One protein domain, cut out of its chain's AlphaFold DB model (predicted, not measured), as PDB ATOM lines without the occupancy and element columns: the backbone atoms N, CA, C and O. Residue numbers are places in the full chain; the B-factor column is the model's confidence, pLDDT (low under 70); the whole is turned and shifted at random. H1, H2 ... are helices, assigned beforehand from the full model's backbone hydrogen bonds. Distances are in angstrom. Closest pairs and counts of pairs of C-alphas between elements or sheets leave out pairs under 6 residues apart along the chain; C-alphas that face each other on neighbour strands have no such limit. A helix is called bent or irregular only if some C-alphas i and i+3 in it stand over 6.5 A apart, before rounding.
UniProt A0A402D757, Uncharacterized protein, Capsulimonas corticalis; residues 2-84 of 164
ATOM      1  N   ALA A   2     -30.194  70.453   9.346       80.69
ATOM      2  CA  ALA A   2     -31.671  70.438   9.307       80.69
ATOM      3  C   ALA A   2     -32.294  69.105   9.761       80.69
ATOM      4  O   ALA A   2     -33.272  69.111  10.501       80.69
ATOM      5  N   ALA A   3     -31.697  67.979   9.358       80.69
ATOM      6  CA  ALA A   3     -32.124  66.646   9.783       80.69
ATOM      7  C   ALA A   3     -32.055  66.475  11.310       80.69
ATOM      8  O   ALA A   3     -33.028  66.049  11.917       80.69
ATOM      9  N   MET A   4     -30.961  66.913  11.940       82.88
ATOM     10  CA  MET A   4     -30.788  66.824  13.393       82.88
ATOM     11  C   MET A   4     -31.868  67.603  14.159       82.88
ATOM     12  O   MET A   4     -32.425  67.092  15.122       82.88
ATOM     13  N   LEU A   5     -32.255  68.800  13.698       84.94
ATOM     14  CA  LEU A   5     -33.365  69.542  14.313       84.94
ATOM     15  C   LEU A   5     -34.711  68.807  14.196       84.94
ATOM     16  O   LEU A   5     -35.519  68.875  15.121       84.94
ATOM     17  N   PHE A   6     -34.967  68.108  13.083       86.50
ATOM     18  CA  PHE A   6     -36.157  67.258  12.960       86.50
ATOM     19  C   PHE A   6     -36.090  66.040  13.882       86.50
ATOM     20  O   PHE A   6     -37.110  65.694  14.478       86.50
ATOM     21  N   ASN A   7     -34.913  65.429  14.037       85.88
ATOM     22  CA  ASN A   7     -34.712  64.323  14.970       85.88
ATOM     23  C   ASN A   7     -35.008  64.789  16.402       85.88
ATOM     24  O   ASN A   7     -35.854  64.197  17.056       85.88
ATOM     25  N   ILE A   8     -34.454  65.928  16.831       85.75
ATOM     26  CA  ILE A   8     -34.747  66.536  18.141       85.75
ATOM     27  C   ILE A   8     -36.244  66.809  18.313       85.75
ATOM     28  O   ILE A   8     -36.814  66.482  19.347       85.75
ATOM     29  N   ALA A   9     -36.907  67.395  17.311       86.75
ATOM     30  CA  ALA A   9     -38.346  67.651  17.387       86.75
ATOM     31  C   ALA A   9     -39.168  66.361  17.532       86.75
ATOM     32  O   ALA A   9     -40.190  66.364  18.213       86.75
ATOM     33  N   THR A  10     -38.721  65.278  16.892       86.38
ATOM     34  CA  THR A  10     -39.355  63.958  16.974       86.38
ATOM     35  C   THR A  10     -39.145  63.351  18.359       86.38
ATOM     36  O   THR A  10     -40.124  63.026  19.014       86.38
ATOM     37  N   LEU A  11     -37.909  63.342  18.868       86.38
ATOM     38  CA  LEU A  11     -37.601  62.855  20.216       86.38
ATOM     39  C   LEU A  11     -38.377  63.611  21.303       86.38
ATOM     40  O   LEU A  11     -38.929  63.008  22.217       86.38
ATOM     41  N   LEU A  12     -38.468  64.939  21.191       86.56
ATOM     42  CA  LEU A  12     -39.247  65.757  22.125       86.56
ATOM     43  C   LEU A  12     -40.747  65.465  22.053       86.56
ATOM     44  O   LEU A  12     -41.438  65.577  23.060       86.56
ATOM     45  N   ARG A  13     -41.256  65.118  20.869       86.06
ATOM     46  CA  ARG A  13     -42.657  64.743  20.676       86.06
ATOM     47  C   ARG A  13     -42.957  63.384  21.291       86.06
ATOM     48  O   ARG A  13     -43.985  63.264  21.945       86.06
ATOM     49  N   ASP A  14     -42.073  62.411  21.104       84.31
ATOM     50  CA  ASP A  14     -42.232  61.063  21.657       84.31
ATOM     51  C   ASP A  14     -42.197  61.081  23.194       84.31
ATOM     52  O   ASP A  14     -42.873  60.292  23.844       84.31
ATOM     53  N   ARG A  15     -41.473  62.043  23.779       84.44
ATOM     54  CA  ARG A  15     -41.438  62.314  25.226       84.44
ATOM     55  C   ARG A  15     -42.596  63.186  25.737       84.44
ATOM     56  O   ARG A  15     -42.578  63.568  26.903       84.44
ATOM     57  N   GLU A  16     -43.541  63.571  24.877       83.06
ATOM     58  CA  GLU A  16     -44.627  64.517  25.193       83.06
ATOM     59  C   GLU A  16     -44.142  65.830  25.853       83.06
ATOM     60  O   GLU A  16     -44.836  66.448  26.663       83.06
ATOM     61  N   ASP A  17     -42.937  66.294  25.492       86.38
ATOM     62  CA  ASP A  17     -42.355  67.539  26.006       86.38
ATOM     63  C   ASP A  17     -43.150  68.756  25.476       86.38
ATOM     64  O   ASP A  17     -44.066  68.676  24.654       86.38
ATOM     65  N   ASN A  18     -42.777  69.944  25.933       85.12
ATOM     66  CA  ASN A  18     -43.432  71.204  25.657       85.12
ATOM     67  C   ASN A  18     -43.708  71.420  24.140       85.12
ATOM     68  O   ASN A  18     -42.770  71.610  23.348       85.12
ATOM     69  N   PRO A  19     -44.989  71.540  23.733       84.19
ATOM     70  CA  PRO A  19     -45.397  71.742  22.340       84.19
ATOM     71  C   PRO A  19     -44.801  72.982  21.668       84.19
ATOM     72  O   PRO A  19     -44.689  73.036  20.439       84.19
ATOM     73  N   TYR A  20     -44.438  74.008  22.442       82.31
ATOM     74  CA  TYR A  20     -43.766  75.197  21.924       82.31
ATOM     75  C   TYR A  20     -42.318  74.895  21.525       82.31
ATOM     76  O   TYR A  20     -41.863  75.391  20.491       82.31
ATOM     77  N   ARG A  21     -41.609  74.056  22.296       81.12
ATOM     78  CA  ARG A  21     -40.234  73.630  21.983       81.12
ATOM     79  C   ARG A  21     -40.219  72.777  20.723       81.12
ATOM     80  O   ARG A  21     -39.480  73.107  19.800       81.12
ATOM     81  N   ILE A  22     -41.087  71.769  20.641       84.88
ATOM     82  CA  ILE A  22     -41.233  70.904  19.455       84.88
ATOM     83  C   ILE A  22     -41.436  71.758  18.195       84.88
ATOM     84  O   ILE A  22     -40.670  71.661  17.232       84.88
ATOM     85  N   ARG A  23     -42.408  72.683  18.226       83.81
ATOM     86  CA  ARG A  23     -42.685  73.586  17.098       83.81
ATOM     87  C   ARG A  23     -41.504  74.491  16.749       83.81
ATOM     88  O   ARG A  23     -41.303  74.783  15.571       83.81
ATOM     89  N   ALA A  24     -40.722  74.939  17.730       82.25
ATOM     90  CA  ALA A  24     -39.543  75.762  17.477       82.25
ATOM     91  C   ALA A  24     -38.467  74.996  16.687       82.25
ATOM     92  O   ALA A  24     -37.972  75.521  15.686       82.25
ATOM     93  N   TYR A  25     -38.157  73.753  17.073       83.62
ATOM     94  CA  TYR A  25     -37.192  72.914  16.352       83.62
ATOM     95  C   TYR A  25     -37.667  72.590  14.929       83.62
ATOM     96  O   TYR A  25     -36.895  72.741  13.983       83.62
ATOM     97  N   GLU A  26     -38.951  72.268  14.735       84.12
ATOM     98  CA  GLU A  26     -39.512  72.052  13.391       84.12
ATOM     99  C   GLU A  26     -39.425  73.294  12.501       84.12
ATOM    100  O   GLU A  26     -39.090  73.199  11.316       84.12
ATOM    101  N   ARG A  27     -39.742  74.476  13.049       81.94
ATOM    102  CA  ARG A  27     -39.629  75.738  12.309       81.94
ATOM    103  C   ARG A  27     -38.180  76.013  11.917       81.94
ATOM    104  O   ARG A  27     -37.942  76.367  10.764       81.94
ATOM    105  N   GLY A  28     -37.231  75.793  12.828       78.25
ATOM    106  CA  GLY A  28     -35.797  75.915  12.551       78.25
ATOM    107  C   GLY A  28     -35.341  74.973  11.440       78.25
ATOM    108  O   GLY A  28     -34.713  75.404  10.474       78.25
ATOM    109  N   ALA A  29     -35.747  73.707  11.515       83.62
ATOM    110  CA  ALA A  29     -35.427  72.701  10.511       83.62
ATOM    111  C   ALA A  29     -35.985  73.066   9.123       83.62
ATOM    112  O   ALA A  29     -35.270  73.008   8.120       83.62
ATOM    113  N   ARG A  30     -37.241  73.534   9.056       81.50
ATOM    114  CA  ARG A  30     -37.853  74.025   7.808       81.50
ATOM    115  C   ARG A  30     -37.177  75.289   7.281       81.50
ATOM    116  O   ARG A  30     -37.084  75.452   6.066       81.50
ATOM    117  N   ALA A  31     -36.733  76.194   8.154       76.75
ATOM    118  CA  ALA A  31     -36.018  77.402   7.748       76.75
ATOM    119  C   ALA A  31     -34.675  77.061   7.084       76.75
ATOM    120  O   ALA A  31     -34.366  77.629   6.032       76.75
ATOM    121  N   LEU A  32     -33.944  76.085   7.637       76.25
ATOM    122  CA  LEU A  32     -32.720  75.549   7.037       76.25
ATOM    123  C   LEU A  32     -32.991  74.871   5.684       76.25
ATOM    124  O   LEU A  32     -32.322  75.181   4.703       76.25
ATOM    125  N   LEU A  33     -34.002  73.994   5.597       79.25
ATOM    126  CA  LEU A  33     -34.346  73.310   4.339       79.25
ATOM    127  C   LEU A  33     -34.731  74.274   3.214       79.25
ATOM    128  O   LEU A  33     -34.430  74.027   2.052       79.25
ATOM    129  N   ARG A  34     -35.410  75.376   3.548       76.94
ATOM    130  CA  ARG A  34     -35.826  76.400   2.578       76.94
ATOM    131  C   ARG A  34     -34.692  77.352   2.182       76.94
ATOM    132  O   ARG A  34     -34.967  78.340   1.508       76.94
ATOM    133  N   GLY A  35     -33.465  77.125   2.659       66.75
ATOM    134  CA  GLY A  35     -32.322  78.011   2.426       66.75
ATOM    135  C   GLY A  35     -32.486  79.405   3.040       66.75
ATOM    136  O   GLY A  35     -31.749  80.321   2.691       66.75
ATOM    137  N   ARG A  36     -33.461  79.595   3.941       59.91
ATOM    138  CA  ARG A  36     -33.718  80.885   4.606       59.91
ATOM    139  C   ARG A  36     -32.741  81.156   5.743       59.91
ATOM    140  O   ARG A  36     -32.558  82.310   6.108       59.91
ATOM    141  N   ALA A  37     -32.149  80.097   6.277       60.59
ATOM    142  CA  ALA A  37     -31.011  80.128   7.172       60.59
ATOM    143  C   ALA A  37     -29.971  79.146   6.616       60.59
ATOM    144  O   ALA A  37     -30.300  77.997   6.328       60.59
ATOM    145  N   ASN A  38     -28.736  79.596   6.423       63.72
ATOM    146  CA  ASN A  38     -27.600  78.752   6.058       63.72
ATOM    147  C   ASN A  38     -26.498  78.898   7.118       63.72
ATOM    148  O   ASN A  38     -26.537  79.829   7.924       63.72
ATOM    149  N   ALA A  39     -25.526  77.977   7.128       60.16
ATOM    150  CA  ALA A  39     -24.420  77.994   8.094       60.16
ATOM    151  C   ALA A  39     -23.741  79.373   8.146       60.16
ATOM    152  O   ALA A  39     -23.536  79.912   9.223       60.16
ATOM    153  N   ALA A  40     -23.500  79.987   6.984       58.94
ATOM    154  CA  ALA A  40     -22.895  81.312   6.874       58.94
ATOM    155  C   ALA A  40     -23.733  82.429   7.531       58.94
ATOM    156  O   ALA A  40     -23.180  83.257   8.245       58.94
ATOM    157  N   ALA A  41     -25.061  82.440   7.360       62.62
ATOM    158  CA  ALA A  41     -25.942  83.411   8.017       62.62
ATOM    159  C   ALA A  41     -26.079  83.166   9.528       62.62
ATOM    160  O   ALA A  41     -26.326  84.104  10.279       62.62
ATOM    161  N   ILE A  42     -25.921  81.917   9.980       62.62
ATOM    162  CA  ILE A  42     -25.933  81.547  11.405       62.62
ATOM    163  C   ILE A  42     -24.601  81.926  12.076       62.62
ATOM    164  O   ILE A  42     -24.591  82.400  13.214       62.62
ATOM    165  N   LEU A  43     -23.486  81.750  11.363       56.47
ATOM    166  CA  LEU A  43     -22.122  82.011  11.830       56.47
ATOM    167  C   LEU A  43     -21.658  83.466  11.631       56.47
ATOM    168  O   LEU A  43     -20.615  83.825  12.170       56.47
ATOM    169  N   GLY A  44     -22.426  84.301  10.913       50.41
ATOM    170  CA  GLY A  44     -22.145  85.724  10.679       50.41
ATOM    171  C   GLY A  44     -21.674  86.461  11.943       50.41
ATOM    172  O   GLY A  44     -22.232  86.274  13.028       50.41
ATOM    173  N   GLY A  45     -20.582  87.217  11.790       42.72
ATOM    174  CA  GLY A  45     -19.646  87.585  12.856       42.72
ATOM    175  C   GLY A  45     -20.157  88.542  13.950       42.72
ATOM    176  O   GLY A  45     -21.218  89.151  13.824       42.72
ATOM    177  N   PRO A  46     -19.365  88.722  15.028       44.41
ATOM    178  CA  PRO A  46     -19.769  89.370  16.286       44.41
ATOM    179  C   PRO A  46     -20.213  90.843  16.186       44.41
ATOM    180  O   PRO A  46     -20.825  91.343  17.126       44.41
ATOM    181  N   ASN A  47     -19.955  91.524  15.064       45.22
ATOM    182  CA  ASN A  47     -20.337  92.924  14.830       45.22
ATOM    183  C   ASN A  47     -21.510  93.110  13.864       45.22
ATOM    184  O   ASN A  47     -21.877  94.246  13.555       45.22
ATOM    185  N   ASP A  48     -22.115  92.028  13.379       46.94
ATOM    186  CA  ASP A  48     -23.203  92.165  12.431       46.94
ATOM    187  C   ASP A  48     -24.506  92.497  13.168       46.94
ATOM    188  O   ASP A  48     -24.961  91.783  14.070       46.94
ATOM    189  N   LYS A  49     -25.172  93.578  12.751       42.03
ATOM    190  CA  LYS A  49     -26.510  93.984  13.228       42.03
ATOM    191  C   LYS A  49     -27.586  92.908  12.957       42.03
ATOM    192  O   LYS A  49     -28.758  93.113  13.261       42.03
ATOM    193  N   ALA A  50     -27.194  91.738  12.450       45.69
ATOM    194  CA  ALA A  50     -27.956  90.502  12.321       45.69
ATOM    195  C   ALA A  50     -28.410  89.880  13.656       45.69
ATOM    196  O   ALA A  50     -29.286  89.017  13.633       45.69
ATOM    197  N   ARG A  51     -27.972  90.397  14.821       42.22
ATOM    198  CA  ARG A  51     -28.743  90.236  16.077       42.22
ATOM    199  C   ARG A  51     -30.208  90.685  15.910       42.22
ATOM    200  O   ARG A  51     -31.072  90.219  16.630       42.22
ATOM    201  N   ILE A  52     -30.530  91.553  14.946       40.88
ATOM    202  CA  ILE A  52     -31.861  92.163  14.770       40.88
ATOM    203  C   ILE A  52     -32.687  91.487  13.653       40.88
ATOM    204  O   ILE A  52     -33.833  91.856  13.410       40.88
ATOM    205  N   ALA A  53     -32.215  90.390  13.047       41.31
ATOM    206  CA  ALA A  53     -33.101  89.519  12.255       41.31
ATOM    207  C   ALA A  53     -33.994  88.611  13.141       41.31
ATOM    208  O   ALA A  53     -34.714  87.746  12.638       41.31
ATOM    209  N   HIS A  54     -34.005  88.857  14.458       46.28
ATOM    210  CA  HIS A  54     -34.788  88.175  15.496       46.28
ATOM    211  C   HIS A  54     -36.298  88.052  15.226       46.28
ATOM    212  O   HIS A  54     -36.948  87.208  15.837       46.28
ATOM    213  N   ARG A  55     -36.879  88.843  14.316       44.22
ATOM    214  CA  ARG A  55     -38.331  88.840  14.064       44.22
ATOM    215  C   ARG A  55     -38.766  88.010  12.850       44.22
ATOM    216  O   ARG A  55     -39.946  87.710  12.730       44.22
ATOM    217  N   LYS A  56     -37.853  87.625  11.945       44.16
ATOM    218  CA  LYS A  56     -38.246  87.024  10.652       44.16
ATOM    219  C   LYS A  56     -38.387  85.499  10.679       44.16
ATOM    220  O   LYS A  56     -39.038  84.939   9.800       44.16
ATOM    221  N   TRP A  57     -37.790  84.828  11.666       47.62
ATOM    222  CA  TRP A  57     -37.743  83.360  11.706       47.62
ATOM    223  C   TRP A  57     -38.338  82.724  12.967       47.62
ATOM    224  O   TRP A  57     -38.382  81.499  13.034       47.62
ATOM    225  N   GLU A  58     -38.807  83.517  13.942       54.09
ATOM    226  CA  GLU A  58     -39.390  83.023  15.210       54.09
ATOM    227  C   GLU A  58     -38.517  81.978  15.944       54.09
ATOM    228  O   GLU A  58     -39.015  81.159  16.723       54.09
ATOM    229  N   LEU A  59     -37.205  81.963  15.678       61.22
ATOM    230  CA  LEU A  59     -36.256  81.080  16.348       61.22
ATOM    231  C   LEU A  59     -35.773  81.800  17.604       61.22
ATOM    232  O   LEU A  59     -35.104  82.833  17.507       61.22
ATOM    233  N   GLY A  60     -36.139  81.271  18.772       64.56
ATOM    234  CA  GLY A  60     -35.699  81.811  20.057       64.56
ATOM    235  C   GLY A  60     -34.174  81.789  20.198       64.56
ATOM    236  O   GLY A  60     -33.501  80.948  19.605       64.56
ATOM    237  N   GLU A  61     -33.633  82.692  21.015       68.44
ATOM    238  CA  GLU A  61     -32.189  82.870  21.248       68.44
ATOM    239  C   GLU A  61     -31.464  81.557  21.596       68.44
ATOM    240  O   GLU A  61     -30.431  81.228  21.015       68.44
ATOM    241  N   ARG A  62     -32.077  80.724  22.448       71.56
ATOM    242  CA  ARG A  62     -31.549  79.398  22.824       71.56
ATOM    243  C   ARG A  62     -31.376  78.447  21.637       71.56
ATOM    244  O   ARG A  62     -30.440  77.659  21.620       71.56
ATOM    245  N   LEU A  63     -32.271  78.504  20.650       74.56
ATOM    246  CA  LEU A  63     -32.177  77.669  19.452       74.56
ATOM    247  C   LEU A  63     -31.070  78.168  18.516       74.56
ATOM    248  O   LEU A  63     -30.413  77.363  17.867       74.56
ATOM    249  N   GLN A  64     -30.838  79.483  18.471       72.69
ATOM    250  CA  GLN A  64     -29.756  80.069  17.678       72.69
ATOM    251  C   GLN A  64     -28.376  79.698  18.225       72.69
ATOM    252  O   GLN A  64     -27.483  79.394  17.441       72.69
ATOM    253  N   LEU A  65     -28.212  79.667  19.552       76.44
ATOM    254  CA  LEU A  65     -26.978  79.199  20.192       76.44
ATOM    255  C   LEU A  65     -26.668  77.744  19.815       76.44
ATOM    256  O   LEU A  65     -25.579  77.462  19.331       76.44
ATOM    257  N   LYS A  66     -27.663  76.856  19.916       78.19
ATOM    258  CA  LYS A  66     -27.541  75.446  19.506       78.19
ATOM    259  C   LYS A  66     -27.237  75.285  18.017       78.19
ATOM    260  O   LYS A  66     -26.460  74.434  17.614       78.19
ATOM    261  N   LEU A  67     -27.842  76.122  17.177       76.50
ATOM    262  CA  LEU A  67     -27.549  76.146  15.744       76.50
ATOM    263  C   LEU A  67     -26.116  76.595  15.446       76.50
ATOM    264  O   LEU A  67     -25.516  76.085  14.505       76.50
ATOM    265  N   ARG A  68     -25.585  77.545  16.221       76.56
ATOM    266  CA  ARG A  68     -24.201  78.007  16.105       76.56
ATOM    267  C   ARG A  68     -23.226  76.920  16.529       76.56
ATOM    268  O   ARG A  68     -22.272  76.685  15.800       76.56
ATOM    269  N   GLU A  69     -23.487  76.261  17.655       79.50
ATOM    270  CA  GLU A  69     -22.728  75.095  18.120       79.50
ATOM    271  C   GLU A  69     -22.676  74.047  17.009       79.50
ATOM    272  O   GLU A  69     -21.611  73.813  16.452       79.50
ATOM    273  N   LEU A  70     -23.839  73.597  16.536       77.81
ATOM    274  CA  LEU A  70     -23.946  72.600  15.476       77.81
ATOM    275  C   LEU A  70     -23.265  73.013  14.158       77.81
ATOM    276  O   LEU A  70     -22.780  72.165  13.413       77.81
ATOM    277  N   ALA A  71     -23.241  74.308  13.838       76.25
ATOM    278  CA  ALA A  71     -22.552  74.826  12.657       76.25
ATOM    279  C   ALA A  71     -21.025  74.922  12.835       76.25
ATOM    280  O   ALA A  71     -20.320  74.999  11.833       76.25
ATOM    281  N   THR A  72     -20.530  74.941  14.075       76.00
ATOM    282  CA  THR A  72     -19.104  75.087  14.407       76.00
ATOM    283  C   THR A  72     -18.457  73.737  14.717       76.00
ATOM    284  O   THR A  72     -17.368  73.462  14.229       76.00
ATOM    285  N   THR A  73     -19.121  72.900  15.516       77.25
ATOM    286  CA  THR A  73     -18.613  71.603  15.991       77.25
ATOM    287  C   THR A  73     -19.080  70.438  15.121       77.25
ATOM    288  O   THR A  73     -18.430  69.404  15.095       77.25
ATOM    289  N   GLY A  74     -20.200  70.589  14.403       73.75
ATOM    290  CA  GLY A  74     -20.846  69.493  13.671       73.75
ATOM    291  C   GLY A  74     -21.731  68.597  14.546       73.75
ATOM    292  O   GLY A  74     -22.564  67.862  14.012       73.75
ATOM    293  N   GLU A  75     -21.635  68.749  15.864       73.69
ATOM    294  CA  GLU A  75     -22.357  67.985  16.881       73.69
ATOM    295  C   GLU A  75     -23.193  68.917  17.761       73.69
ATOM    296  O   GLU A  75     -23.007  70.136  17.773       73.69
ATOM    297  N   LEU A  76     -24.158  68.356  18.483       82.06
ATOM    298  CA  LEU A  76     -24.970  69.123  19.417       82.06
ATOM    299  C   LEU A  76     -25.083  68.347  20.715       82.06
ATOM    300  O   LEU A  76     -25.777  67.334  20.754       82.06
ATOM    301  N   GLN A  77     -24.497  68.860  21.793       81.31
ATOM    302  CA  GLN A  77     -24.508  68.169  23.085       81.31
ATOM    303  C   GLN A  77     -25.933  67.855  23.560       81.31
ATOM    304  O   GLN A  77     -26.240  66.757  24.005       81.31
ATOM    305  N   TYR A  78     -26.856  68.786  23.328       83.19
ATOM    306  CA  TYR A  78     -28.270  68.595  23.642       83.19
ATOM    307  C   TYR A  78     -28.950  67.445  22.870       83.19
ATOM    308  O   TYR A  78     -29.978  66.936  23.306       83.19
ATOM    309  N   PHE A  79     -28.448  67.071  21.689       83.56
ATOM    310  CA  PHE A  79     -28.941  65.887  20.984       83.56
ATOM    311  C   PHE A  79     -28.472  64.604  21.679       83.56
ATOM    312  O   PHE A  79     -29.298  63.718  21.870       83.56
ATOM    313  N   HIS A  80     -27.211  64.552  22.115       81.31
ATOM    314  CA  HIS A  80     -26.663  63.430  22.886       81.31
ATOM    315  C   HIS A  80     -27.398  63.260  24.223       81.31
ATOM    316  O   HIS A  80     -27.881  62.172  24.507       81.31
ATOM    317  N   GLU A  81     -27.647  64.347  24.962       84.75
ATOM    318  CA  GLU A  81     -28.464  64.328  26.193       84.75
ATOM    319  C   GLU A  81     -29.874  63.754  25.951       84.75
ATOM    320  O   GLU A  81     -30.417  63.010  26.760       84.75
ATOM    321  N   LEU A  82     -30.493  64.075  24.809       82.56
ATOM    322  CA  LEU A  82     -31.789  63.499  24.431       82.56
ATOM    323  C   LEU A  82     -31.699  62.035  23.983       82.56
ATOM    324  O   LEU A  82     -32.739  61.381  23.870       82.56
ATOM    325  N   CYS A  83     -30.506  61.528  23.693       79.50
ATOM    326  CA  CYS A  83     -30.276  60.132  23.351       79.50
ATOM    327  C   CYS A  83     -29.857  59.288  24.561       79.50
ATOM    328  O   CYS A  83     -30.077  58.087  24.512       79.50
ATOM    329  N   GLU A  84     -29.370  59.882  25.656       80.94
ATOM    330  CA  GLU A  84     -28.957  59.145  26.867       80.94
ATOM    331  C   GLU A  84     -30.076  58.278  27.470       80.94
ATOM    332  O   GLU A  84     -29.816  57.170  27.932       80.94
TER     333      GLU A  84
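AT A GLANCE: This is residues 2 to 84 of the 164 residues of an uncharacterized protein of Capsulimonas corticalis (UniProt A0A402D757). The longest helix, H2, folds against H1 as a helical hairpin, and this pair makes one end of an elongated domain. H5, whose centre is the nearest to the middle of the domain, meets H2 only near its first end, at Leu 63, H6 folds back onto H1, and short H3 packs on H5, while H4 lies far from the middle and touches no helix. The printed part has 83 residues with six named helices, in order H1 to H6, and no named strand; the class is all helix. The whole is compact, with a radius of gyration of the C-alphas of 12.7 A, and spans 38 by 25 by 20 A, only just elongated.

IN THESE COORDINATES: H2, residues 19 to 33, is 21.2 A from first to last C-alpha and begins at (-45.397, 71.742, 22.340). H1, residues 2 to 14, is 18.8 A long and begins at (-31.671, 70.438, 9.307). H5, residues 61 to 73, is 18.4 A long. H6, residues 77 to 84, is 10.7 A long and ends at (-28.957, 59.145, 26.867). H3 is residues 39 to 43, 5.9 A long. H4, residues 49 to 55, 12.9 A long, is irregular: C-alphas 52 and 55 are 7.3 A apart.

HOW THE PARTS SIT: H1 and H2 form a helical hairpin: they touch at a shallow tilt of 19 degrees, opposite ways, and their closest C-alphas, those of Ala 2 and Ala 29, are 4.5 A apart. H2 and H5 only just touch, with 3 pairs of C-alphas within 8 A; the closest are those of Tyr 25 and Leu 63, 7.6 A apart. H2 touches H5 with residues 24 to 28 alone and H5 touches H2 with residue 63 alone, and their lines stand at a steep tilt of 46 degrees, the same way. H1 touches H6 at a steep tilt of 42 degrees, the same way; the closest C-alphas, those of Ile 8 and Phe 79, are 6.5 A apart. H3 touches H5, with the closest C-alphas, those of Ala 39 and Ala 71, 5.9 A apart. The helix packing is mostly crossed, but only just: 1 of 3 touching pairs given a tilt is at a shallow one. H1 and H5 are near each other. H4 and H5 are only just apart, with their closest C-alphas 8.2 A from each other, while H5 and H6 are near each other, with 5 pairs of C-alphas within 10 A and the closest at 8.0 A. Every O i to N i+4 pair is within hydrogen-bond range in H1, H2, H3, H5 and H6; in H4 0 of 3 are, and 2 of 4 O i to N i+3 pairs.

THE WHOLE: The C-alphas of Asp 14 and Asn 47 are the two farthest apart, 39.3 A. The printed part has no cut, and its five links are tight. The mean pLDDT of the printed part is 71.9, and residues 35 to 61 are under 70.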